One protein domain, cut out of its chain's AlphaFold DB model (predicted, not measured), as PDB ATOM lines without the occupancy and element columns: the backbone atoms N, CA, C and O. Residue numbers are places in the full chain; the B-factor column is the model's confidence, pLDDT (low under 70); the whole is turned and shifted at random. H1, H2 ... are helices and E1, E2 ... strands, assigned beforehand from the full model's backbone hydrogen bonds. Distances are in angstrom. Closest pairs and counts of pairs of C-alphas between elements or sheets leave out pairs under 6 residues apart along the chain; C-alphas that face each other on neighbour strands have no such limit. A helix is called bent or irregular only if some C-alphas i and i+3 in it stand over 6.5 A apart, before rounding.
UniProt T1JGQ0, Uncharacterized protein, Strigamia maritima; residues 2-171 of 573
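AT A GLANCE: This is residues 2 to 171 of the 573 residues of an uncharacterized protein of Strigamia maritima (UniProt T1JGQ0). A long rod of helices is built along H6, with H4 and H5, one after the other, running back beside its residues 127 to 155. H3 folds against H4 as a helical hairpin, H2 packs on H5, and the small strand pair E1 and E2 sits at one end of the rod; residues 2 to 11 of H1 stick out from its side and residues 160 to 171 of H6 from its other end. The printed part has 170 residues, with six named helices and two named strands in the order H1, E1, H2, H3, H4, H5, E2, H6, the strands antiparallel; the class is mostly helix. The whole is loose, with a radius of gyration of the C-alphas of 21.4 A and spans of 73 by 35 by 30 A.

IN THESE COORDINATES: Find C-alpha 2 at (51.206, -12.181, -48.940); from there H1 runs through residues 2 to 16, 20.9 A. E1 is residues 32 to 34, and H2, residues 38 to 52, covers 21.2 A. H3, residues 57 to 78, covers 30.0 A with a kink of 33 degrees near residue 72, and is irregular: C-alphas 73 and 76 are 7.0 A apart. Look next for H4, residues 82 to 100, 27.3 A, then H5, residues 102 to 111, 14.2 A, and E2, residues 121 to 123. H6 runs from residue 125 to C-alpha 171 at (74.053, -50.453, -3.291), 64.8 A, with a kink of 35 degrees near residue 150.

HOW THE PARTS SIT: H1 is close to H6 but not clearly touching, the closest C-alphas being those of Ile 16 and Ala 133, 7.8 A, and their lines are about perpendicular at 76 degrees. E1 and E2 are antiparallel; N 33 and O 122 are within hydrogen-bond range at 2.8 A. H2 touches H5, closest at the C-alphas of Met 52 and Pro 103, 6.5 A, opposite ways at a shallow tilt of 32 degrees, only just short of steep. H2 and H3 are apart. H3 and H4 form a helical hairpin and touch, closest at the C-alphas of Phe 78 and Phe 84, 6.1 A, at a shallow tilt of 31 degrees. H4 touches residues 134 to 155 of H6, closest at the C-alphas of Leu 90 and Ala 145, 5.3 A, opposite ways at a tilt of 35.5 degrees, only just steep. H4 and H5 meet only through their link. H5 touches residues 127 to 138 of H6, closest at the C-alphas of Thr 105 and Val 131, 6.7 A, opposite ways at a shallow tilt of 33 degrees, only just short of steep. In H1, H2, H4 and H5 every O i to N i+4 pair is within hydrogen-bond range; in H3 it is 16 of 18 and in H6 40 of 43.

THE WHOLE: The C-alphas of Lys 36 and Lys 170 are the two farthest apart, 73.7 A. The printed part has no cut, and the link from H1 to E1, residues 17 to 31, is long. The mean pLDDT of the printed part is 78.3; look for values under 70 at residues 2 to 23, 52 to 57, 156, 160 and 164.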
ATOM      1  N   ALA A   2      50.839 -11.507 -50.203       23.84
ATOM      2  CA  ALA A   2      51.206 -12.181 -48.940       23.84
ATOM      3  C   ALA A   2      50.459 -11.665 -47.685       23.84
ATOM      4  O   ALA A   2      50.013 -12.463 -46.869       23.84
ATOM      5  N   ALA A   3      50.244 -10.349 -47.561       26.17
ATOM      6  CA  ALA A   3      49.465  -9.766 -46.459       26.17
ATOM      7  C   ALA A   3      47.980 -10.181 -46.491       26.17
ATOM      8  O   ALA A   3      47.409 -10.495 -45.456       26.17
ATOM      9  N   SER A   4      47.386 -10.283 -47.686       28.12
ATOM     10  CA  SER A   4      46.006 -10.751 -47.886       28.12
ATOM     11  C   SER A   4      45.853 -12.248 -47.584       28.12
ATOM     12  O   SER A   4      44.870 -12.641 -46.963       28.12
ATOM     13  N   MET A   5      46.852 -13.073 -47.922       27.34
ATOM     14  CA  MET A   5      46.886 -14.488 -47.526       27.34
ATOM     15  C   MET A   5      47.046 -14.662 -46.010       27.34
ATOM     16  O   MET A   5      46.461 -15.575 -45.432       27.34
ATOM     17  N   PHE A   6      47.802 -13.778 -45.353       31.81
ATOM     18  CA  PHE A   6      47.984 -13.802 -43.902       31.81
ATOM     19  C   PHE A   6      46.722 -13.350 -43.154       31.81
ATOM     20  O   PHE A   6      46.321 -14.001 -42.196       31.81
ATOM     21  N   GLN A   7      46.049 -12.295 -43.627       33.34
ATOM     22  CA  GLN A   7      44.771 -11.835 -43.075       33.34
ATOM     23  C   GLN A   7      43.667 -12.879 -43.255       33.34
ATOM     24  O   GLN A   7      42.978 -13.187 -42.291       33.34
ATOM     25  N   ALA A   8      43.575 -13.511 -44.432       36.16
ATOM     26  CA  ALA A   8      42.682 -14.650 -44.638       36.16
ATOM     27  C   ALA A   8      43.008 -15.801 -43.670       36.16
ATOM     28  O   ALA A   8      42.101 -16.372 -43.077       36.16
ATOM     29  N   GLY A   9      44.295 -16.093 -43.441       37.31
ATOM     30  CA  GLY A   9      44.733 -17.081 -42.453       37.31
ATOM     31  C   GLY A   9      44.291 -16.757 -41.022       37.31
ATOM     32  O   GLY A   9      43.779 -17.633 -40.339       37.31
ATOM     33  N   VAL A  10      44.432 -15.509 -40.569       41.47
ATOM     34  CA  VAL A  10      44.031 -15.080 -39.215       41.47
ATOM     35  C   VAL A  10      42.509 -15.100 -39.036       41.47
ATOM     36  O   VAL A  10      42.032 -15.644 -38.045       41.47
ATOM     37  N   THR A  11      41.738 -14.606 -40.009       44.28
ATOM     38  CA  THR A  11      40.262 -14.619 -39.954       44.28
ATOM     39  C   THR A  11      39.700 -16.044 -39.993       44.28
ATOM     40  O   THR A  11      38.747 -16.357 -39.281       44.28
ATOM     41  N   ILE A  12      40.332 -16.940 -40.761       47.50
ATOM     42  CA  ILE A  12      40.039 -18.378 -40.736       47.50
ATOM     43  C   ILE A  12      40.348 -18.949 -39.340       47.50
ATOM     44  O   ILE A  12      39.521 -19.647 -38.769       47.50
ATOM     45  N   MET A  13      41.484 -18.610 -38.726       44.28
ATOM     46  CA  MET A  13      41.846 -19.114 -37.390       44.28
ATOM     47  C   MET A  13      40.900 -18.624 -36.275       44.28
ATOM     48  O   MET A  13      40.569 -19.405 -35.379       44.28
ATOM     49  N   GLU A  14      40.432 -17.373 -36.335       47.47
ATOM     50  CA  GLU A  14      39.490 -16.786 -35.367       47.47
ATOM     51  C   GLU A  14      38.085 -17.389 -35.480       47.47
ATOM     52  O   GLU A  14      37.508 -17.772 -34.462       47.47
ATOM     53  N   GLY A  15      37.566 -17.567 -36.700       54.56
ATOM     54  CA  GLY A  15      36.283 -18.239 -36.932       54.56
ATOM     55  C   GLY A  15      36.316 -19.723 -36.562       54.56
ATOM     56  O   GLY A  15      35.362 -20.244 -35.985       54.56
ATOM     57  N   ILE A  16      37.443 -20.400 -36.805       51.91
ATOM     58  CA  ILE A  16      37.588 -21.802 -36.415       51.91
ATOM     59  C   ILE A  16      37.724 -21.909 -34.885       51.91
ATOM     60  O   ILE A  16      37.356 -22.952 -34.369       51.91
ATOM     61  N   SER A  17      38.198 -20.889 -34.136       53.59
ATOM     62  CA  SER A  17      38.576 -20.956 -32.694       53.59
ATOM     63  C   SER A  17      37.563 -21.665 -31.769       53.59
ATOM     64  O   SER A  17      37.970 -22.426 -30.887       53.59
ATOM     65  N   GLY A  18      36.259 -21.519 -32.023       58.91
ATOM     66  CA  GLY A  18      35.201 -22.238 -31.299       58.91
ATOM     67  C   GLY A  18      35.102 -23.737 -31.624       58.91
ATOM     68  O   GLY A  18      34.674 -24.526 -30.786       58.91
ATOM     69  N   TRP A  19      35.525 -24.153 -32.817       55.94
ATOM     70  CA  TRP A  19      35.417 -25.519 -33.338       55.94
ATOM     71  C   TRP A  19      36.626 -26.398 -32.985       55.94
ATOM     72  O   TRP A  19      36.462 -27.608 -32.861       55.94
ATOM     73  N   TRP A  20      37.818 -25.832 -32.736       55.88
ATOM     74  CA  TRP A  20      39.034 -26.613 -32.396       55.88
ATOM     75  C   TRP A  20      38.899 -27.418 -31.104       55.88
ATOM     76  O   TRP A  20      39.573 -28.430 -30.928       55.88
ATOM     77  N   ASN A  21      38.059 -26.953 -30.177       57.88
ATOM     78  CA  ASN A  21      37.795 -27.669 -28.932       57.88
ATOM     79  C   ASN A  21      36.723 -28.754 -29.083       57.88
ATOM     80  O   ASN A  21      36.562 -29.557 -28.163       57.88
ATOM     81  N   SER A  22      36.017 -28.808 -30.216       68.31
ATOM     82  CA  SER A  22      35.061 -29.873 -30.486       68.31
ATOM     83  C   SER A  22      35.807 -31.120 -30.948       68.31
ATOM     84  O   SER A  22      36.110 -31.315 -32.123       68.31
ATOM     85  N   THR A  23      36.106 -32.001 -29.997       60.50
ATOM     86  CA  THR A  23      36.671 -33.330 -30.276       60.50
ATOM     87  C   THR A  23      35.731 -34.219 -31.100       60.50
ATOM     88  O   THR A  23      36.171 -35.235 -31.628       60.50
ATOM     89  N   SER A  24      34.454 -33.840 -31.222       75.56
ATOM     90  CA  SER A  24      33.392 -34.573 -31.915       75.56
ATOM     91  C   SER A  24      33.004 -33.946 -33.257       75.56
ATOM     92  O   SER A  24      31.866 -34.096 -33.687       75.56
ATOM     93  N   LEU A  25      33.903 -33.201 -33.914       81.12
ATOM     94  CA  LEU A  25      33.613 -32.672 -35.246       81.12
ATOM     95  C   LEU A  25      33.447 -33.837 -36.236       81.12
ATOM     96  O   LEU A  25      34.421 -34.509 -36.596       81.12
ATOM     97  N   GLU A  26      32.205 -34.076 -36.647       86.19
ATOM     98  CA  GLU A  26      31.867 -35.090 -37.639       86.19
ATOM     99  C   GLU A  26      32.347 -34.667 -39.036       86.19
ATOM    100  O   GLU A  26      32.409 -33.469 -39.340       86.19
ATOM    101  N   PRO A  27      32.744 -35.627 -39.890       86.81
ATOM    102  CA  PRO A  27      33.117 -35.317 -41.261       86.81
ATOM    103  C   PRO A  27      31.910 -34.749 -42.025       86.81
ATOM    104  O   PRO A  27      30.787 -35.219 -41.832       86.81
ATOM    105  N   PRO A  28      32.115 -33.771 -42.924       88.88
ATOM    106  CA  PRO A  28      31.042 -33.277 -43.776       88.88
ATOM    107  C   PRO A  28      30.551 -34.381 -44.730       88.88
ATOM    108  O   PRO A  28      31.299 -35.329 -45.003       88.88
ATOM    109  N   PRO A  29      29.333 -34.247 -45.295       88.12
ATOM    110  CA  PRO A  29      28.823 -35.168 -46.300       88.12
ATOM    111  C   PRO A  29      29.836 -35.376 -47.423       88.12
ATOM    112  O   PRO A  29      30.430 -34.427 -47.950       88.12
ATOM    113  N   PHE A  30      30.037 -36.641 -47.779       81.62
ATOM    114  CA  PHE A  30      31.002 -37.029 -48.789       81.62
ATOM    115  C   PHE A  30      30.455 -36.696 -50.177       81.62
ATOM    116  O   PHE A  30      29.709 -37.466 -50.774       81.62
ATOM    117  N   LEU A  31      30.806 -35.512 -50.670       82.88
ATOM    118  CA  LEU A  31      30.491 -35.078 -52.024       82.88
ATOM    119  C   LEU A  31      31.762 -35.095 -52.860       82.88
ATOM    120  O   LEU A  31      32.836 -34.714 -52.393       82.88
ATOM    121  N   VAL A  32      31.627 -35.545 -54.098       86.06
ATOM    122  CA  VAL A  32      32.730 -35.738 -55.032       86.06
ATOM    123  C   VAL A  32      32.401 -34.972 -56.311       86.06
ATOM    124  O   VAL A  32      31.290 -35.080 -56.826       86.06
ATOM    125  N   TYR A  33      33.347 -34.179 -56.811       83.44
ATOM    126  CA  TYR A  33      33.157 -33.309 -57.973       83.44
ATOM    127  C   TYR A  33      34.160 -33.635 -59.078       83.44
ATOM    128  O   TYR A  33      35.347 -33.811 -58.782       83.44
ATOM    129  N   PRO A  34      33.739 -33.665 -60.353       85.81
ATOM    130  CA  PRO A  34      34.660 -33.829 -61.464       85.81
ATOM    131  C   PRO A  34      35.603 -32.618 -61.582       85.81
ATOM    132  O   PRO A  34      35.185 -31.463 -61.512       85.81
ATOM    133  N   THR A  35      36.892 -32.873 -61.790       84.19
ATOM    134  CA  THR A  35      37.942 -31.879 -62.014       84.19
ATOM    135  C   THR A  35      38.642 -32.136 -63.340       84.19
ATOM    136  O   THR A  35      38.979 -33.262 -63.684       84.19
ATOM    137  N   LYS A  36      38.939 -31.075 -64.092       82.38
ATOM    138  CA  LYS A  36      39.711 -31.186 -65.342       82.38
ATOM    139  C   LYS A  36      41.230 -31.098 -65.114       82.38
ATOM    140  O   LYS A  36      42.009 -31.338 -66.029       82.38
ATOM    141  N   LYS A  37      41.686 -30.749 -63.902       83.69
ATOM    142  CA  LYS A  37      43.097 -30.411 -63.625       83.69
ATOM    143  C   LYS A  37      43.881 -31.590 -63.032       83.69
ATOM    144  O   LYS A  37      43.924 -31.759 -61.814       83.69
ATOM    145  N   LYS A  38      44.589 -32.345 -63.885       81.31
ATOM    146  CA  LYS A  38      45.424 -33.508 -63.494       81.31
ATOM    147  C   LYS A  38      46.538 -33.145 -62.498       81.31
ATOM    148  O   LYS A  38      46.799 -33.896 -61.562       81.31
ATOM    149  N   ILE A  39      47.140 -31.962 -62.661       78.06
ATOM    150  CA  ILE A  39      48.258 -31.478 -61.831       78.06
ATOM    151  C   ILE A  39      47.855 -31.391 -60.352       78.06
ATOM    152  O   ILE A  39      48.572 -31.884 -59.486       78.06
ATOM    153  N   VAL A  40      46.678 -30.828 -60.060       77.38
ATOM    154  CA  VAL A  40      46.204 -30.631 -58.677       77.38
ATOM    155  C   VAL A  40      46.043 -31.973 -57.962       77.38
ATOM    156  O   VAL A  40      46.471 -32.121 -56.822       77.38
ATOM    157  N   ARG A  41      45.496 -32.975 -58.658       78.19
ATOM    158  CA  ARG A  41      45.289 -34.330 -58.135       78.19
ATOM    159  C   ARG A  41      46.605 -35.027 -57.791       78.19
ATOM    160  O   ARG A  41      46.735 -35.573 -56.699       78.19
ATOM    161  N   GLN A  42      47.587 -34.980 -58.692       81.31
ATOM    162  CA  GLN A  42      48.896 -35.596 -58.459       81.31
ATOM    163  C   GLN A  42      49.651 -34.915 -57.312       81.31
ATOM    164  O   GLN A  42      50.247 -35.601 -56.483       81.31
ATOM    165  N   SER A  43      49.594 -33.582 -57.219       81.38
ATOM    166  CA  SER A  43      50.184 -32.839 -56.100       81.38
ATOM    167  C   SER A  43      49.525 -33.189 -54.767       81.38
ATOM    168  O   SER A  43      50.234 -33.410 -53.787       81.38
ATOM    169  N   LEU A  44      48.190 -33.283 -54.731       79.62
ATOM    170  CA  LEU A  44      47.446 -33.630 -53.521       79.62
ATOM    171  C   LEU A  44      47.785 -35.050 -53.061       79.62
ATOM    172  O   LEU A  44      48.136 -35.243 -51.905       79.62
ATOM    173  N   ARG A  45      47.766 -36.030 -53.972       81.50
ATOM    174  CA  ARG A  45      48.082 -37.427 -53.646       81.50
ATOM    175  C   ARG A  45      49.517 -37.587 -53.143       81.50
ATOM    176  O   ARG A  45      49.710 -38.138 -52.069       81.50
ATOM    177  N   LYS A  46      50.506 -36.993 -53.824       82.25
ATOM    178  CA  LYS A  46      51.904 -36.982 -53.348       82.25
ATOM    179  C   LYS A  46      52.038 -36.382 -51.946       82.25
ATOM    180  O   LYS A  46      52.831 -36.864 -51.141       82.25
ATOM    181  N   LEU A  47      51.280 -35.322 -51.655       76.75
ATOM    182  CA  LEU A  47      51.266 -34.701 -50.334       76.75
ATOM    183  C   LEU A  47      50.640 -35.631 -49.287       76.75
ATOM    184  O   LEU A  47      51.211 -35.779 -48.210       76.75
ATOM    185  N   MET A  48      49.532 -36.301 -49.613       81.06
ATOM    186  CA  MET A  48      48.875 -37.273 -48.730       81.06
ATOM    187  C   MET A  48      49.762 -38.490 -48.451       81.06
ATOM    188  O   MET A  48      49.941 -38.848 -47.290       81.06
ATOM    189  N   ASP A  49      50.391 -39.066 -49.476       79.94
ATOM    190  CA  ASP A  49      51.275 -40.232 -49.345       79.94
ATOM    191  C   ASP A  49      52.505 -39.913 -48.480       79.94
ATOM    192  O   ASP A  49      52.928 -40.718 -47.650       79.94
ATOM    193  N   LYS A  50      53.055 -38.695 -48.603       79.56
ATOM    194  CA  LYS A  50      54.157 -38.233 -47.745       79.56
ATOM    195  C   LYS A  50      53.735 -38.140 -46.274       79.56
ATOM    196  O   LYS A  50      54.532 -38.479 -45.404       79.56
ATOM    197  N   GLN A  51      52.506 -37.699 -45.992       74.19
ATOM    198  CA  GLN A  51      51.990 -37.576 -44.621       74.19
ATOM    199  C   GLN A  51      51.553 -38.926 -44.031       74.19
ATOM    200  O   GLN A  51      51.741 -39.164 -42.841       74.19
ATOM    201  N   MET A  52      51.039 -39.846 -44.849       69.25
ATOM    202  CA  MET A  52      50.714 -41.220 -44.437       69.25
ATOM    203  C   MET A  52      51.941 -41.994 -43.923       69.25
ATOM    204  O   MET A  52      51.794 -42.880 -43.085       69.25
ATOM    205  N   ASN A  53      53.145 -41.622 -44.372       68.12
ATOM    206  CA  ASN A  53      54.423 -42.201 -43.945       68.12
ATOM    207  C   ASN A  53      55.001 -41.592 -42.649       68.12
ATOM    208  O   ASN A  53      56.146 -41.887 -42.299       68.12
ATOM    209  N   LEU A  54      54.249 -40.748 -41.926       63.75
ATOM    210  CA  LEU A  54      54.643 -40.306 -40.584       63.75
ATOM    211  C   LEU A  54      54.910 -41.542 -39.692       63.75
ATOM    212  O   LEU A  54      54.103 -42.477 -39.690       63.75
ATOM    213  N   PRO A  55      56.052 -41.583 -38.971       53.16
ATOM    214  CA  PRO A  55      56.587 -42.791 -38.354       53.16
ATOM    215  C   PRO A  55      55.561 -43.519 -37.481       53.16
ATOM    216  O   PRO A  55      54.780 -42.914 -36.749       53.16
ATOM    217  N   ALA A  56      55.576 -44.846 -37.621       54.94
ATOM    218  CA  ALA A  56      54.525 -45.775 -37.238       54.94
ATOM    219  C   ALA A  56      53.855 -45.464 -35.889       54.94
ATOM    220  O   ALA A  56      54.465 -45.588 -34.824       54.94
ATOM    221  N   LYS A  57      52.541 -45.194 -35.960       65.19
ATOM    222  CA  LYS A  57      51.556 -45.086 -34.861       65.19
ATOM    223  C   LYS A  57      51.858 -45.975 -33.642       65.19
ATOM    224  O   LYS A  57      51.621 -45.563 -32.511       65.19
ATOM    225  N   LYS A  58      52.377 -47.189 -33.868       75.19
ATOM    226  CA  LYS A  58      52.657 -48.193 -32.832       75.19
ATOM    227  C   LYS A  58      53.557 -47.673 -31.704       75.19
ATOM    228  O   LYS A  58      53.243 -47.931 -30.546       75.19
ATOM    229  N   HIS A  59      54.615 -46.923 -32.013       78.88
ATOM    230  CA  HIS A  59      55.515 -46.410 -30.970       78.88
ATOM    231  C   HIS A  59      54.838 -45.325 -30.131       78.88
ATOM    232  O   HIS A  59      54.879 -45.375 -28.905       78.88
ATOM    233  N   PHE A  60      54.104 -44.419 -30.780       81.00
ATOM    234  CA  PHE A  60      53.443 -43.309 -30.101       81.00
ATOM    235  C   PHE A  60      52.359 -43.769 -29.108       81.00
ATOM    236  O   PHE A  60      52.297 -43.274 -27.985       81.00
ATOM    237  N   HIS A  61      51.532 -44.762 -29.465       84.94
ATOM    238  CA  HIS A  61      50.529 -45.304 -28.535       84.94
ATOM    239  C   HIS A  61      51.168 -46.018 -27.332       84.94
ATOM    240  O   HIS A  61      50.686 -45.871 -26.206       84.94
ATOM    241  N   ALA A  62      52.265 -46.758 -27.545       86.56
ATOM    242  CA  ALA A  62      53.005 -47.402 -26.460       86.56
ATOM    243  C   ALA A  62      53.586 -46.364 -25.485       86.56
ATOM    244  O   ALA A  62      53.427 -46.494 -24.272       86.56
ATOM    245  N   GLU A  63      54.168 -45.285 -26.009       84.50
ATOM    246  CA  GLU A  63      54.710 -44.173 -25.221       84.50
ATOM    247  C   GLU A  63      53.622 -43.458 -24.398       84.50
ATOM    248  O   GLU A  63      53.809 -43.183 -23.208       84.50
ATOM    249  N   ILE A  64      52.441 -43.223 -24.983       87.81
ATOM    250  CA  ILE A  64      51.285 -42.675 -24.254       87.81
ATOM    251  C   ILE A  64      50.850 -43.620 -23.126       87.81
ATOM    252  O   ILE A  64      50.565 -43.160 -22.016       87.81
ATOM    253  N   ALA A  65      50.793 -44.930 -23.382       89.06
ATOM    254  CA  ALA A  65      50.403 -45.922 -22.381       89.06
ATOM    255  C   ALA A  65      51.392 -45.971 -21.204       89.06
ATOM    256  O   ALA A  65      50.969 -45.970 -20.043       89.06
ATOM    257  N   ILE A  66      52.695 -45.929 -21.491       88.62
ATOM    258  CA  ILE A  66      53.765 -45.819 -20.492       88.62
ATOM    259  C   ILE A  66      53.570 -44.560 -19.640       88.62
ATOM    260  O   ILE A  66      53.522 -44.635 -18.410       88.62
ATOM    261  N   MET A  67      53.378 -43.400 -20.274       88.56
ATOM    262  CA  MET A  67      53.178 -42.143 -19.552       88.56
ATOM    263  C   MET A  67      51.921 -42.179 -18.668       88.56
ATOM    264  O   MET A  67      51.947 -41.674 -17.544       88.56
ATOM    265  N   LYS A  68      50.826 -42.800 -19.132       92.12
ATOM    266  CA  LYS A  68      49.603 -43.001 -18.332       92.12
ATOM    267  C   LYS A  68      49.879 -43.841 -17.079       92.12
ATOM    268  O   LYS A  68      49.437 -43.457 -15.996       92.12
ATOM    269  N   ARG A  69      50.644 -44.933 -17.201       90.69
ATOM    270  CA  ARG A  69      51.053 -45.782 -16.064       90.69
ATOM    271  C   ARG A  69      51.937 -45.025 -15.074       90.69
ATOM    272  O   ARG A  69      51.713 -45.093 -13.868       90.69
ATOM    273  N   LEU A  70      52.902 -44.263 -15.579       88.00
ATOM    274  CA  LEU A  70      53.806 -43.460 -14.759       88.00
ATOM    275  C   LEU A  70      53.050 -42.363 -13.995       88.00
ATOM    276  O   LEU A  70      53.218 -42.217 -12.786       88.00
ATOM    277  N   LEU A  71      52.131 -41.661 -14.665       90.31
ATOM    278  CA  LEU A  71      51.241 -40.690 -14.026       90.31
ATOM    279  C   LEU A  71      50.373 -41.315 -12.935       90.31
ATOM    280  O   LEU A  71      50.159 -40.678 -11.907       90.31
ATOM    281  N   PHE A  72      49.875 -42.535 -13.148       92.75
ATOM    282  CA  PHE A  72      49.091 -43.256 -12.149       92.75
ATOM    283  C   PHE A  72      49.920 -43.543 -10.890       92.75
ATOM    284  O   PHE A  72      49.499 -43.163  -9.798       92.75
ATOM    285  N   LYS A  73      51.128 -44.106 -11.050       89.44
ATOM    286  CA  LYS A  73      52.046 -44.393  -9.931       89.44
ATOM    287  C   LYS A  73      52.445 -43.126  -9.161       89.44
ATOM    288  O   LYS A  73      52.433 -43.115  -7.936       89.44
ATOM    289  N   MET A  74      52.739 -42.034  -9.868       87.81
ATOM    290  CA  MET A  74      53.198 -40.772  -9.269       87.81
ATOM    291  C   MET A  74      52.082 -39.929  -8.623       87.81
ATOM    292  O   MET A  74      52.371 -38.973  -7.898       87.81
ATOM    293  N   ASN A  75      50.807 -40.242  -8.876       90.56
ATOM    294  CA  ASN A  75      49.683 -39.392  -8.470       90.56
ATOM    295  C   ASN A  75      49.542 -39.244  -6.948       90.56
ATOM    296  O   ASN A  75      49.110 -38.191  -6.478       90.56
ATOM    297  N   SER A  76      49.903 -40.273  -6.178       86.12
ATOM    298  CA  SER A  76      49.840 -40.242  -4.711       86.12
ATOM    299  C   SER A  76      50.901 -39.312  -4.114       86.12
ATOM    300  O   SER A  76      50.588 -38.513  -3.233       86.12
ATOM    301  N   GLN A  77      52.126 -39.361  -4.640       86.44
ATOM    302  CA  GLN A  77      53.279 -38.628  -4.112       86.44
ATOM    303  C   GLN A  77      53.316 -37.164  -4.574       86.44
ATOM    304  O   GLN A  77      53.655 -36.268  -3.803       86.44
ATOM    305  N   PHE A  78      52.927 -36.887  -5.822       87.19
ATOM    306  CA  PHE A  78      53.157 -35.580  -6.450       87.19
ATOM    307  C   PHE A  78      51.881 -34.790  -6.748       87.19
ATOM    308  O   PHE A  78      51.916 -33.827  -7.517       87.19
ATOM    309  N   ARG A  79      50.756 -35.122  -6.100       87.38
ATOM    310  CA  ARG A  79      49.430 -34.542  -6.394       87.38
ATOM    311  C   ARG A  79      49.374 -33.011  -6.393       87.38
ATOM    312  O   ARG A  79      48.574 -32.437  -7.119       87.38
ATOM    313  N   ARG A  80      50.191 -32.355  -5.559       89.81
ATOM    314  CA  ARG A  80      50.245 -30.884  -5.408       89.81
ATOM    315  C   ARG A  80      51.366 -30.223  -6.215       89.81
ATOM    316  O   ARG A  80      51.512 -29.001  -6.198       89.81
ATOM    317  N   SER A  81      52.190 -31.013  -6.898       89.06
ATOM    318  CA  SER A  81      53.338 -30.504  -7.636       89.06
ATOM    319  C   SER A  81      52.885 -29.856  -8.946       89.06
ATOM    320  O   SER A  81      52.301 -30.507  -9.812       89.06
ATOM    321  N   LYS A  82      53.202 -28.564  -9.142       86.69
ATOM    322  CA  LYS A  82      52.961 -27.840 -10.414       86.69
ATOM    323  C   LYS A  82      53.544 -28.581 -11.619       86.69
ATOM    324  O   LYS A  82      52.972 -28.599 -12.701       86.69
ATOM    325  N   LYS A  83      54.697 -29.187 -11.379       86.12
ATOM    326  CA  LYS A  83      55.489 -29.994 -12.291       86.12
ATOM    327  C   LYS A  83      54.733 -31.271 -12.704       86.12
ATOM    328  O   LYS A  83      54.553 -31.527 -13.890       86.12
ATOM    329  N   PHE A  84      54.162 -31.996 -11.743       88.94
ATOM    330  CA  PHE A  84      53.294 -33.147 -12.016       88.94
ATOM    331  C   PHE A  84      52.017 -32.759 -12.778       88.94
ATOM    332  O   PHE A  84      51.624 -33.438 -13.725       88.94
ATOM    333  N   HIS A  85      51.413 -31.609 -12.458       91.81
ATOM    334  CA  HIS A  85      50.293 -31.086 -13.244       91.81
ATOM    335  C   HIS A  85      50.668 -30.799 -14.706       91.81
ATOM    336  O   HIS A  85      49.816 -30.942 -15.580       91.81
ATOM    337  N   ALA A  86      51.918 -30.431 -15.008       89.06
ATOM    338  CA  ALA A  86      52.364 -30.288 -16.394       89.06
ATOM    339  C   ALA A  86      52.365 -31.637 -17.133       89.06
ATOM    340  O   ALA A  86      51.894 -31.698 -18.266       89.06
ATOM    341  N   MET A  87      52.780 -32.728 -16.479       89.88
ATOM    342  CA  MET A  87      52.667 -34.079 -17.048       89.88
ATOM    343  C   MET A  87      51.208 -34.510 -17.239       89.88
ATOM    344  O   MET A  87      50.864 -35.100 -18.259       89.88
ATOM    345  N   GLN A  88      50.319 -34.173 -16.301       94.06
ATOM    346  CA  GLN A  88      48.884 -34.427 -16.472       94.06
ATOM    347  C   GLN A  88      48.314 -33.671 -17.679       94.06
ATOM    348  O   GLN A  88      47.533 -34.229 -18.443       94.06
ATOM    349  N   ARG A  89      48.729 -32.416 -17.894       93.88
ATOM    350  CA  ARG A  89      48.335 -31.641 -19.081       93.88
ATOM    351  C   ARG A  89      48.907 -32.225 -20.369       93.88
ATOM    352  O   ARG A  89      48.195 -32.271 -21.367       93.88
ATOM    353  N   LEU A  90      50.148 -32.713 -20.336       92.81
ATOM    354  CA  LEU A  90      50.759 -33.420 -21.461       92.81
ATOM    355  C   LEU A  90      49.929 -34.648 -21.860       92.81
ATOM    356  O   LEU A  90      49.598 -34.809 -23.030       92.81
ATOM    357  N   ARG A  91      49.504 -35.451 -20.876       94.38
ATOM    358  CA  ARG A  91      48.571 -36.562 -21.097       94.38
ATOM    359  C   ARG A  91      47.285 -36.107 -21.770       94.38
ATOM    360  O   ARG A  91      46.898 -36.710 -22.761       94.38
ATOM    361  N   VAL A  92      46.648 -35.051 -21.269       94.12
ATOM    362  CA  VAL A  92      45.415 -34.528 -21.878       94.12
ATOM    363  C   VAL A  92      45.647 -34.110 -23.335       94.12
ATOM    364  O   VAL A  92      44.789 -34.359 -24.178       94.12
ATOM    365  N   CYS A  93      46.800 -33.516 -23.660       91.75
ATOM    366  CA  CYS A  93      47.139 -33.160 -25.042       91.75
ATOM    367  C   CYS A  93      47.258 -34.396 -25.936       91.75
ATOM    368  O   CYS A  93      46.731 -34.394 -27.046       91.75
ATOM    369  N   PHE A  94      47.906 -35.458 -25.453       91.06
ATOM    370  CA  PHE A  94      48.030 -36.707 -26.204       91.06
ATOM    371  C   PHE A  94      46.709 -37.457 -26.344       91.06
ATOM    372  O   PHE A  94      46.415 -37.917 -27.441       91.06
ATOM    373  N   ASP A  95      45.883 -37.501 -25.297       91.44
ATOM    374  CA  ASP A  95      44.540 -38.088 -25.361       91.44
ATOM    375  C   ASP A  95      43.694 -37.364 -26.431       91.44
ATOM    376  O   ASP A  95      43.068 -37.996 -27.280       91.44
ATOM    377  N   LYS A  96      43.744 -36.024 -26.474       91.62
ATOM    378  CA  LYS A  96      43.083 -35.236 -27.530       91.62
ATOM    379  C   LYS A  96      43.673 -35.482 -28.919       91.62
ATOM    380  O   LYS A  96      42.930 -35.541 -29.893       91.62
ATOM    381  N   PHE A  97      44.992 -35.609 -29.026       89.12
ATOM    382  CA  PHE A  97      45.660 -35.871 -30.300       89.12
ATOM    383  C   PHE A  97      45.289 -37.253 -30.858       89.12
ATOM    384  O   PHE A  97      45.036 -37.389 -32.053       89.12
ATOM    385  N   GLU A  98      45.195 -38.264 -29.991       89.75
ATOM    386  CA  GLU A  98      44.726 -39.609 -30.330       89.75
ATOM    387  C   GLU A  98      43.278 -39.580 -30.848       89.75
ATOM    388  O   GLU A  98      42.989 -40.159 -31.900       89.75
ATOM    389  N   LEU A  99      42.400 -38.810 -30.189       90.50
ATOM    390  CA  LEU A  99      41.005 -38.616 -30.605       90.50
ATOM    391  C   LEU A  99      40.856 -37.961 -31.987       90.50
ATOM    392  O   LEU A  99      39.909 -38.279 -32.705       90.50
ATOM    393  N   LEU A 100      41.786 -37.093 -32.412       88.12
ATOM    394  CA  LEU A 100      41.728 -36.497 -33.756       88.12
ATOM    395  C   LEU A 100      41.787 -37.556 -34.868       88.12
ATOM    396  O   LEU A 100      41.230 -37.334 -35.950       88.12
ATOM    397  N   ASN A 101      42.453 -38.688 -34.598       90.19
ATOM    398  CA  ASN A 101      42.677 -39.802 -35.517       90.19
ATOM    399  C   ASN A 101      43.079 -39.327 -36.923       90.19
ATOM    400  O   ASN A 101      42.454 -39.660 -37.936       90.19
ATOM    401  N   ILE A 102      44.129 -38.500 -36.959       87.44
ATOM    402  CA  ILE A 102      44.643 -37.877 -38.181       87.44
ATOM    403  C   ILE A 102      44.898 -38.914 -39.281       87.44
ATOM    404  O   ILE A 102      44.377 -38.711 -40.372       87.44
ATOM    405  N   PRO A 103      45.551 -40.068 -39.031       86.06
ATOM    406  CA  PRO A 103      45.812 -41.014 -40.114       86.06
ATOM    407  C   PRO A 103      44.538 -41.569 -40.755       86.06
ATOM    408  O   PRO A 103      44.463 -41.601 -41.972       86.06
ATOM    409  N   LYS A 104      43.501 -41.898 -39.968       89.38
ATOM    410  CA  LYS A 104      42.216 -42.354 -40.527       89.38
ATOM    411  C   LYS A 104      41.518 -41.242 -41.314       89.38
ATOM    412  O   LYS A 104      40.894 -41.495 -42.332       89.38
ATOM    413  N   THR A 105      41.637 -39.998 -40.852       89.81
ATOM    414  CA  THR A 105      41.105 -38.829 -41.570       89.81
ATOM    415  C   THR A 105      41.801 -38.655 -42.926       89.81
ATOM    416  O   THR A 105      41.136 -38.432 -43.934       89.81
ATOM    417  N   TYR A 106      43.129 -38.793 -42.958       87.88
ATOM    418  CA  TYR A 106      43.921 -38.708 -44.183       87.88
ATOM    419  C   TYR A 106      43.655 -39.888 -45.119       87.88
ATOM    420  O   TYR A 106      43.512 -39.683 -46.318       87.88
ATOM    421  N   GLU A 107      43.532 -41.100 -44.582       88.69
ATOM    422  CA  GLU A 107      43.184 -42.310 -45.326       88.69
ATOM    423  C   GLU A 107      41.810 -42.174 -45.986       88.69
ATOM    424  O   GLU A 107      41.717 -42.297 -47.202       88.69
ATOM    425  N   ASN A 108      40.775 -41.800 -45.225       88.81
ATOM    426  CA  ASN A 108      39.426 -41.564 -45.748       88.81
ATOM    427  C   ASN A 108      39.398 -40.490 -46.847       88.81
ATOM    428  O   ASN A 108      38.618 -40.571 -47.794       88.81
ATOM    429  N   PHE A 109      40.233 -39.456 -46.723       88.56
ATOM    430  CA  PHE A 109      40.353 -38.444 -47.764       88.56
ATOM    431  C   PHE A 109      41.151 -38.953 -48.970       88.56
ATOM    432  O   PHE A 109      40.800 -38.654 -50.105       88.56
ATOM    433  N   SER A 110      42.193 -39.753 -48.762       88.00
ATOM    434  CA  SER A 110      43.001 -40.320 -49.844       88.00
ATOM    435  C   SER A 110      42.205 -41.321 -50.683       88.00
ATOM    436  O   SER A 110      42.253 -41.264 -51.910       88.00
ATOM    437  N   THR A 111      41.396 -42.170 -50.042       87.44
ATOM    438  CA  THR A 111      40.500 -43.115 -50.728       87.44
ATOM    439  C   THR A 111      39.420 -42.408 -51.546       87.44
ATOM    440  O   THR A 111      38.950 -42.965 -52.535       87.44
ATOM    441  N   SER A 112      39.078 -41.158 -51.203       85.62
ATOM    442  CA  SER A 112      38.179 -40.321 -52.011       85.62
ATOM    443  C   SER A 112      38.769 -39.858 -53.336       85.62
ATOM    444  O   SER A 112      38.034 -39.435 -54.226       85.62
ATOM    445  N   ILE A 113      40.094 -39.909 -53.466       85.69
ATOM    446  CA  ILE A 113      40.795 -39.489 -54.669       85.69
ATOM    447  C   ILE A 113      40.960 -40.741 -55.535       85.69
ATOM    448  O   ILE A 113      41.771 -41.601 -55.179       85.69
ATOM    449  N   PRO A 114      40.258 -40.870 -56.675       81.19
ATOM    450  CA  PRO A 114      40.368 -42.046 -57.533       81.19
ATOM    451  C   PRO A 114      41.817 -42.302 -57.988       81.19
ATOM    452  O   PRO A 114      42.679 -41.414 -57.932       81.19
ATOM    453  N   ASN A 115      42.103 -43.501 -58.501       81.81
ATOM    454  CA  ASN A 115      43.398 -43.861 -59.111       81.81
ATOM    455  C   ASN A 115      43.522 -43.340 -60.551       81.81
ATOM    456  O   ASN A 115      42.500 -43.076 -61.175       81.81
ATOM    457  N   GLU A 116      44.746 -43.174 -61.073       75.62
ATOM    458  CA  GLU A 116      45.060 -42.422 -62.312       75.62
ATOM    459  C   GLU A 116      44.215 -42.776 -63.554       75.62
ATOM    460  O   GLU A 116      44.055 -41.918 -64.420       75.62
ATOM    461  N   ASN A 117      43.620 -43.972 -63.595       79.88
ATOM    462  CA  ASN A 117      42.794 -44.467 -64.701       79.88
ATOM    463  C   ASN A 117      41.282 -44.199 -64.542       79.88
ATOM    464  O   ASN A 117      40.522 -44.474 -65.462       79.88
ATOM    465  N   GLY A 118      40.835 -43.710 -63.382       76.12
ATOM    466  CA  GLY A 118      39.428 -43.414 -63.099       76.12
ATOM    467  C   GLY A 118      39.045 -41.961 -63.370       76.12
ATOM    468  O   GLY A 118      39.916 -41.077 -63.407       76.12
ATOM    469  N   ASP A 119      37.731 -41.734 -63.487       75.69
ATOM    470  CA  ASP A 119      37.115 -40.414 -63.635       75.69
ATOM    471  C   ASP A 119      37.777 -39.406 -62.703       75.69
ATOM    472  O   ASP A 119      38.003 -39.659 -61.517       75.69
ATOM    473  N   MET A 120      38.170 -38.266 -63.265       78.25
ATOM    474  CA  MET A 120      38.898 -37.246 -62.529       78.25
ATOM    475  C   MET A 120      37.957 -36.572 -61.552       78.25
ATOM    476  O   MET A 120      37.378 -35.543 -61.869       78.25
ATOM    477  N   THR A 121      37.806 -37.137 -60.366       83.69
ATOM    478  CA  THR A 121      36.988 -36.557 -59.316       83.69
ATOM    479  C   THR A 121      37.825 -36.192 -58.093       83.69
ATOM    480  O   THR A 121      38.922 -36.710 -57.880       83.69
ATOM    481  N   LEU A 122      37.363 -35.201 -57.336       83.81
ATOM    482  CA  LEU A 122      37.968 -34.741 -56.089       83.81
ATOM    483  C   LEU A 122      36.891 -34.639 -55.018       83.81
ATOM    484  O   LEU A 122      35.747 -34.297 -55.319       83.81
ATOM    485  N   GLY A 123      37.276 -34.873 -53.766       84.00
ATOM    486  CA  GLY A 123      36.415 -34.581 -52.627       84.00
ATOM    487  C   GLY A 123      35.984 -33.112 -52.595       84.00
ATOM    488  O   GLY A 123      36.645 -32.223 -53.143       84.00
ATOM    489  N   SER A 124      34.854 -32.863 -51.942       87.00
ATOM    490  CA  SER A 124      34.294 -31.530 -51.761       87.00
ATOM    491  C   SER A 124      35.273 -30.581 -51.079       87.00
ATOM    492  O   SER A 124      36.150 -30.981 -50.306       87.00
ATOM    493  N   ARG A 125      35.087 -29.282 -51.330       86.56
ATOM    494  CA  ARG A 125      35.833 -28.224 -50.642       86.56
ATOM    495  C   ARG A 125      35.736 -28.380 -49.122       86.56
ATOM    496  O   ARG A 125      36.742 -28.244 -48.436       86.56
ATOM    497  N   GLN A 126      34.552 -28.726 -48.623       87.75
ATOM    498  CA  GLN A 126      34.279 -28.931 -47.206       87.75
ATOM    499  C   GLN A 126      35.104 -30.086 -46.633       87.75
ATOM    500  O   GLN A 126      35.623 -29.973 -45.526       87.75
ATOM    501  N   MET A 127      35.279 -31.183 -47.378       87.19
ATOM    502  CA  MET A 127      36.108 -32.299 -46.923       87.19
ATOM    503  C   MET A 127      37.584 -31.894 -46.813       87.19
ATOM    504  O   MET A 127      38.250 -32.233 -45.836       87.19
ATOM    505  N   LEU A 128      38.096 -31.117 -47.772       84.69
ATOM    506  CA  LEU A 128      39.458 -30.590 -47.687       84.69
ATOM    507  C   LEU A 128      39.612 -29.615 -46.508       84.69
ATOM    508  O   LEU A 128      40.579 -29.712 -45.756       84.69
ATOM    509  N   GLU A 129      38.651 -28.709 -46.311       85.50
ATOM    510  CA  GLU A 129      38.616 -27.795 -45.160       85.50
ATOM    511  C   GLU A 129      38.578 -28.565 -43.828       85.50
ATOM    512  O   GLU A 129      39.296 -28.203 -42.897       85.50
ATOM    513  N   PHE A 130      37.839 -29.675 -43.753       88.38
ATOM    514  CA  PHE A 130      37.801 -30.565 -42.590       88.38
ATOM    515  C   PHE A 130      39.161 -31.217 -42.293       88.38
ATOM    516  O   PHE A 130      39.638 -31.174 -41.154       88.38
ATOM    517  N   VAL A 131      39.824 -31.779 -43.311       86.75
ATOM    518  CA  VAL A 131      41.170 -32.368 -43.175       86.75
ATOM    519  C   VAL A 131      42.175 -31.308 -42.720       86.75
ATOM    520  O   VAL A 131      42.978 -31.557 -41.813       86.75
ATOM    521  N   LEU A 132      42.115 -30.108 -43.303       85.25
ATOM    522  CA  LEU A 132      42.972 -28.988 -42.923       85.25
ATOM    523  C   LEU A 132      42.720 -28.567 -41.474       85.25
ATOM    524  O   LEU A 132      43.673 -28.516 -40.700       85.25
ATOM    525  N   ALA A 133      41.465 -28.356 -41.073       85.62
ATOM    526  CA  ALA A 133      41.111 -27.969 -39.709       85.62
ATOM    527  C   ALA A 133      41.649 -28.969 -38.674       85.62
ATOM    528  O   ALA A 133      42.319 -28.574 -37.715       85.62
ATOM    529  N   LYS A 134      41.459 -30.276 -38.904       87.19
ATOM    530  CA  LYS A 134      42.026 -31.327 -38.044       87.19
ATOM    531  C   LYS A 134      43.552 -31.300 -38.009       87.19
ATOM    532  O   LYS A 134      44.145 -31.484 -36.947       87.19
ATOM    533  N   THR A 135      44.194 -31.035 -39.142       84.75
ATOM    534  CA  THR A 135      45.657 -30.924 -39.222       84.75
ATOM    535  C   THR A 135      46.175 -29.751 -38.401       84.75
ATOM    536  O   THR A 135      47.129 -29.915 -37.639       84.75
ATOM    537  N   VAL A 136      45.541 -28.577 -38.482       83.94
ATOM    538  CA  VAL A 136      45.986 -27.441 -37.666       83.94
ATOM    539  C   VAL A 136      45.709 -27.691 -36.179       83.94
ATOM    540  O   VAL A 136      46.558 -27.367 -35.347       83.94
ATOM    541  N   CYS A 137      44.599 -28.355 -35.827       85.25
ATOM    542  CA  CYS A 137      44.343 -28.805 -34.452       85.25
ATOM    543  C   CYS A 137      45.461 -29.719 -33.938       85.25
ATOM    544  O   CYS A 137      45.967 -29.519 -32.832       85.25
ATOM    545  N   ALA A 138      45.890 -30.683 -34.754       85.88
ATOM    546  CA  ALA A 138      46.995 -31.575 -34.429       85.88
ATOM    547  C   ALA A 138      48.296 -30.793 -34.185       85.88
ATOM    548  O   ALA A 138      48.941 -30.992 -33.159       85.88
ATOM    549  N   VAL A 139      48.644 -29.843 -35.060       84.19
ATOM    550  CA  VAL A 139      49.822 -28.971 -34.888       84.19
ATOM    551  C   VAL A 139      49.745 -28.175 -33.584       84.19
ATOM    552  O   VAL A 139      50.739 -28.076 -32.862       84.19
ATOM    553  N   HIS A 140      48.575 -27.624 -33.257       85.06
ATOM    554  CA  HIS A 140      48.386 -26.852 -32.034       85.06
ATOM    555  C   HIS A 140      48.559 -27.718 -30.779       85.06
ATOM    556  O   HIS A 140      49.299 -27.338 -29.869       85.06
ATOM    557  N   LEU A 141      47.953 -28.910 -30.753       87.25
ATOM    558  CA  LEU A 141      48.112 -29.869 -29.655       87.25
ATOM    559  C   LEU A 141      49.563 -30.324 -29.499       87.25
ATOM    560  O   LEU A 141      50.054 -30.406 -28.377       87.25
ATOM    561  N   LEU A 142      50.273 -30.571 -30.603       84.44
ATOM    562  CA  LEU A 142      51.693 -30.924 -30.564       84.44
ATOM    563  C   LEU A 142      52.561 -29.779 -30.037       84.44
ATOM    564  O   LEU A 142      53.496 -30.019 -29.275       84.44
ATOM    565  N   SER A 143      52.236 -28.533 -30.387       84.06
ATOM    566  CA  SER A 143      52.919 -27.358 -29.840       84.06
ATOM    567  C   SER A 143      52.713 -27.247 -28.327       84.06
ATOM    568  O   SER A 143      53.682 -27.077 -27.590       84.06
ATOM    569  N   GLN A 144      51.474 -27.402 -27.850       88.69
ATOM    570  CA  GLN A 144      51.168 -27.403 -26.414       88.69
ATOM    571  C   GLN A 144      51.853 -28.567 -25.688       88.69
ATOM    572  O   GLN A 144      52.412 -28.388 -24.604       88.69
ATOM    573  N   ALA A 145      51.858 -29.753 -26.302       87.25
ATOM    574  CA  ALA A 145      52.561 -30.913 -25.781       87.25
ATOM    575  C   ALA A 145      54.058 -30.621 -25.619       87.25
ATOM    576  O   ALA A 145      54.606 -30.897 -24.559       87.25
ATOM    577  N   CYS A 146      54.707 -29.981 -26.596       83.12
ATOM    578  CA  CYS A 146      56.111 -29.577 -26.474       83.12
ATOM    579  C   CYS A 146      56.350 -28.675 -25.252       83.12
ATOM    580  O   CYS A 146      57.272 -28.931 -24.475       83.12
ATOM    581  N   ASP A 147      55.506 -27.663 -25.035       84.81
ATOM    582  CA  ASP A 147      55.625 -26.757 -23.884       84.81
ATOM    583  C   ASP A 147      55.459 -27.494 -22.542       84.81
ATOM    584  O   ASP A 147      56.175 -27.232 -21.565       84.81
ATOM    585  N   HIS A 148      54.540 -28.460 -22.490       88.88
ATOM    586  CA  HIS A 148      54.354 -29.313 -21.319       88.88
ATOM    587  C   HIS A 148      55.506 -30.301 -21.122       88.88
ATOM    588  O   HIS A 148      55.921 -30.495 -19.982       88.88
ATOM    589  N   CYS A 149      56.080 -30.854 -22.194       84.50
ATOM    590  CA  CYS A 149      57.264 -31.709 -22.141       84.50
ATOM    591  C   CYS A 149      58.456 -30.977 -21.527       84.50
ATOM    592  O   CYS A 149      59.120 -31.534 -20.659       84.50
ATOM    593  N   PHE A 150      58.705 -29.720 -21.903       80.81
ATOM    594  CA  PHE A 150      59.776 -28.933 -21.281       80.81
ATOM    595  C   PHE A 150      59.580 -28.791 -19.771       80.81
ATOM    596  O   PHE A 150      60.519 -28.973 -19.003       80.81
ATOM    597  N   SER A 151      58.343 -28.541 -19.344       81.19
ATOM    598  CA  SER A 151      58.008 -28.462 -17.919       81.19
ATOM    599  C   SER A 151      58.100 -29.828 -17.218       81.19
ATOM    600  O   SER A 151      58.444 -29.887 -16.040       81.19
ATOM    601  N   ALA A 152      57.792 -30.918 -17.931       78.69
ATOM    602  CA  ALA A 152      57.819 -32.300 -17.451       78.69
ATOM    603  C   ALA A 152      59.245 -32.865 -17.309       78.69
ATOM    604  O   ALA A 152      59.523 -33.606 -16.366       78.69
ATOM    605  N   ILE A 153      60.160 -32.499 -18.211       80.50
ATOM    606  CA  ILE A 153      61.558 -32.957 -18.190       80.50
ATOM    607  C   ILE A 153      62.238 -32.554 -16.882       80.50
ATOM    608  O   ILE A 153      62.925 -33.373 -16.287       80.50
ATOM    609  N   GLU A 154      61.985 -31.344 -16.381       71.62
ATOM    610  CA  GLU A 154      62.524 -30.895 -15.090       71.62
ATOM    611  C   GLU A 154      61.979 -31.664 -13.874       71.62
ATOM    612  O   GLU A 154      62.479 -31.506 -12.757       71.62
ATOM    613  N   VAL A 155      60.880 -32.398 -14.037       72.19
ATOM    614  CA  VAL A 155      60.259 -33.224 -12.987       72.19
ATOM    615  C   VAL A 155      60.851 -34.608 -13.022       72.19
ATOM    616  O   VAL A 155      61.245 -35.136 -11.991       72.19
ATOM    617  N   LEU A 156      60.908 -35.169 -14.228       67.94
ATOM    618  CA  LEU A 156      61.454 -36.486 -14.474       67.94
ATOM    619  C   LEU A 156      62.938 -36.513 -14.143       67.94
ATOM    620  O   LEU A 156      63.370 -37.452 -13.496       67.94
ATOM    621  N   SER A 157      63.698 -35.470 -14.489       70.19
ATOM    622  CA  SER A 157      65.101 -35.376 -14.083       70.19
ATOM    623  C   SER A 157      65.246 -35.370 -12.563       70.19
ATOM    624  O   SER A 157      66.030 -36.146 -12.040       70.19
ATOM    625  N   ALA A 158      64.444 -34.580 -11.843       72.12
ATOM    626  CA  ALA A 158      64.489 -34.533 -10.381       72.12
ATOM    627  C   ALA A 158      64.079 -35.866  -9.732       72.12
ATOM    628  O   ALA A 158      64.732 -36.314  -8.793       72.12
ATOM    629  N   PHE A 159      63.026 -36.510 -10.243       72.12
ATOM    630  CA  PHE A 159      62.582 -37.827  -9.786       72.12
ATOM    631  C   PHE A 159      63.652 -38.896 -10.045       72.12
ATOM    632  O   PHE A 159      63.999 -39.645  -9.143       72.12
ATOM    633  N   LEU A 160      64.244 -38.915 -11.240       66.88
ATOM    634  CA  LEU A 160      65.314 -39.847 -11.594       66.88
ATOM    635  C   LEU A 160      66.567 -39.630 -10.761       66.88
ATOM    636  O   LEU A 160      67.151 -40.596 -10.291       66.88
ATOM    637  N   THR A 161      66.981 -38.380 -10.554       71.75
ATOM    638  CA  THR A 161      68.096 -38.077  -9.657       71.75
ATOM    639  C   THR A 161      67.805 -38.609  -8.257       71.75
ATOM    640  O   THR A 161      68.675 -39.235  -7.665       71.75
ATOM    641  N   PHE A 162      66.582 -38.435  -7.750       76.50
ATOM    642  CA  PHE A 162      66.192 -38.963  -6.444       76.50
ATOM    643  C   PHE A 162      66.270 -40.499  -6.378       76.50
ATOM    644  O   PHE A 162      66.934 -41.022  -5.483       76.50
ATOM    645  N   GLU A 163      65.669 -41.203  -7.339       73.44
ATOM    646  CA  GLU A 163      65.678 -42.674  -7.414       73.44
ATOM    647  C   GLU A 163      67.097 -43.235  -7.591       73.44
ATOM    648  O   GLU A 163      67.487 -44.182  -6.915       73.44
ATOM    649  N   MET A 164      67.916 -42.617  -8.451       69.88
ATOM    650  CA  MET A 164      69.306 -43.030  -8.671       69.88
ATOM    651  C   MET A 164      70.170 -42.822  -7.426       69.88
ATOM    652  O   MET A 164      71.013 -43.665  -7.126       69.88
ATOM    653  N   VAL A 165      69.963 -41.726  -6.690       80.62
ATOM    654  CA  VAL A 165      70.654 -41.482  -5.417       80.62
ATOM    655  C   VAL A 165      70.232 -42.509  -4.368       80.62
ATOM    656  O   VAL A 165      71.071 -43.012  -3.625       80.62
ATOM    657  N   GLU A 166      68.943 -42.834  -4.292       77.25
ATOM    658  CA  GLU A 166      68.460 -43.857  -3.366       77.25
ATOM    659  C   GLU A 166      69.027 -45.240  -3.700       77.25
ATOM    660  O   GLU A 166      69.515 -45.929  -2.803       77.25
ATOM    661  N   LEU A 167      69.034 -45.616  -4.980       76.31
ATOM    662  CA  LEU A 167      69.634 -46.858  -5.456       76.31
ATOM    663  C   LEU A 167      71.135 -46.908  -5.155       76.31
ATOM    664  O   LEU A 167      71.608 -47.911  -4.626       76.31
ATOM    665  N   TYR A 168      71.874 -45.831  -5.443       86.88
ATOM    666  CA  TYR A 168      73.298 -45.737  -5.124       86.88
ATOM    667  C   TYR A 168      73.539 -45.969  -3.636       86.88
ATOM    668  O   TYR A 168      74.347 -46.818  -3.282       86.88
ATOM    669  N   ASN A 169      72.802 -45.278  -2.764       83.44
ATOM    670  CA  ASN A 169      72.973 -45.413  -1.320       83.44
ATOM    671  C   ASN A 169      72.651 -46.837  -0.837       83.44
ATOM    672  O   ASN A 169      73.366 -47.370   0.008       83.44
ATOM    673  N   LYS A 170      71.613 -47.478  -1.396       80.88
ATOM    674  CA  LYS A 170      71.293 -48.886  -1.106       80.88
ATOM    675  C   LYS A 170      72.426 -49.813  -1.545       80.88
ATOM    676  O   LYS A 170      72.857 -50.640  -0.751       80.88
ATOM    677  N   LEU A 171      72.936 -49.656  -2.768       73.75
ATOM    678  CA  LEU A 171      74.053 -50.453  -3.291       73.75
ATOM    679  C   LEU A 171      75.343 -50.220  -2.496       73.75
ATOM    680  O   LEU A 171      76.040 -51.178  -2.173       73.75
TER     681      LEU A 171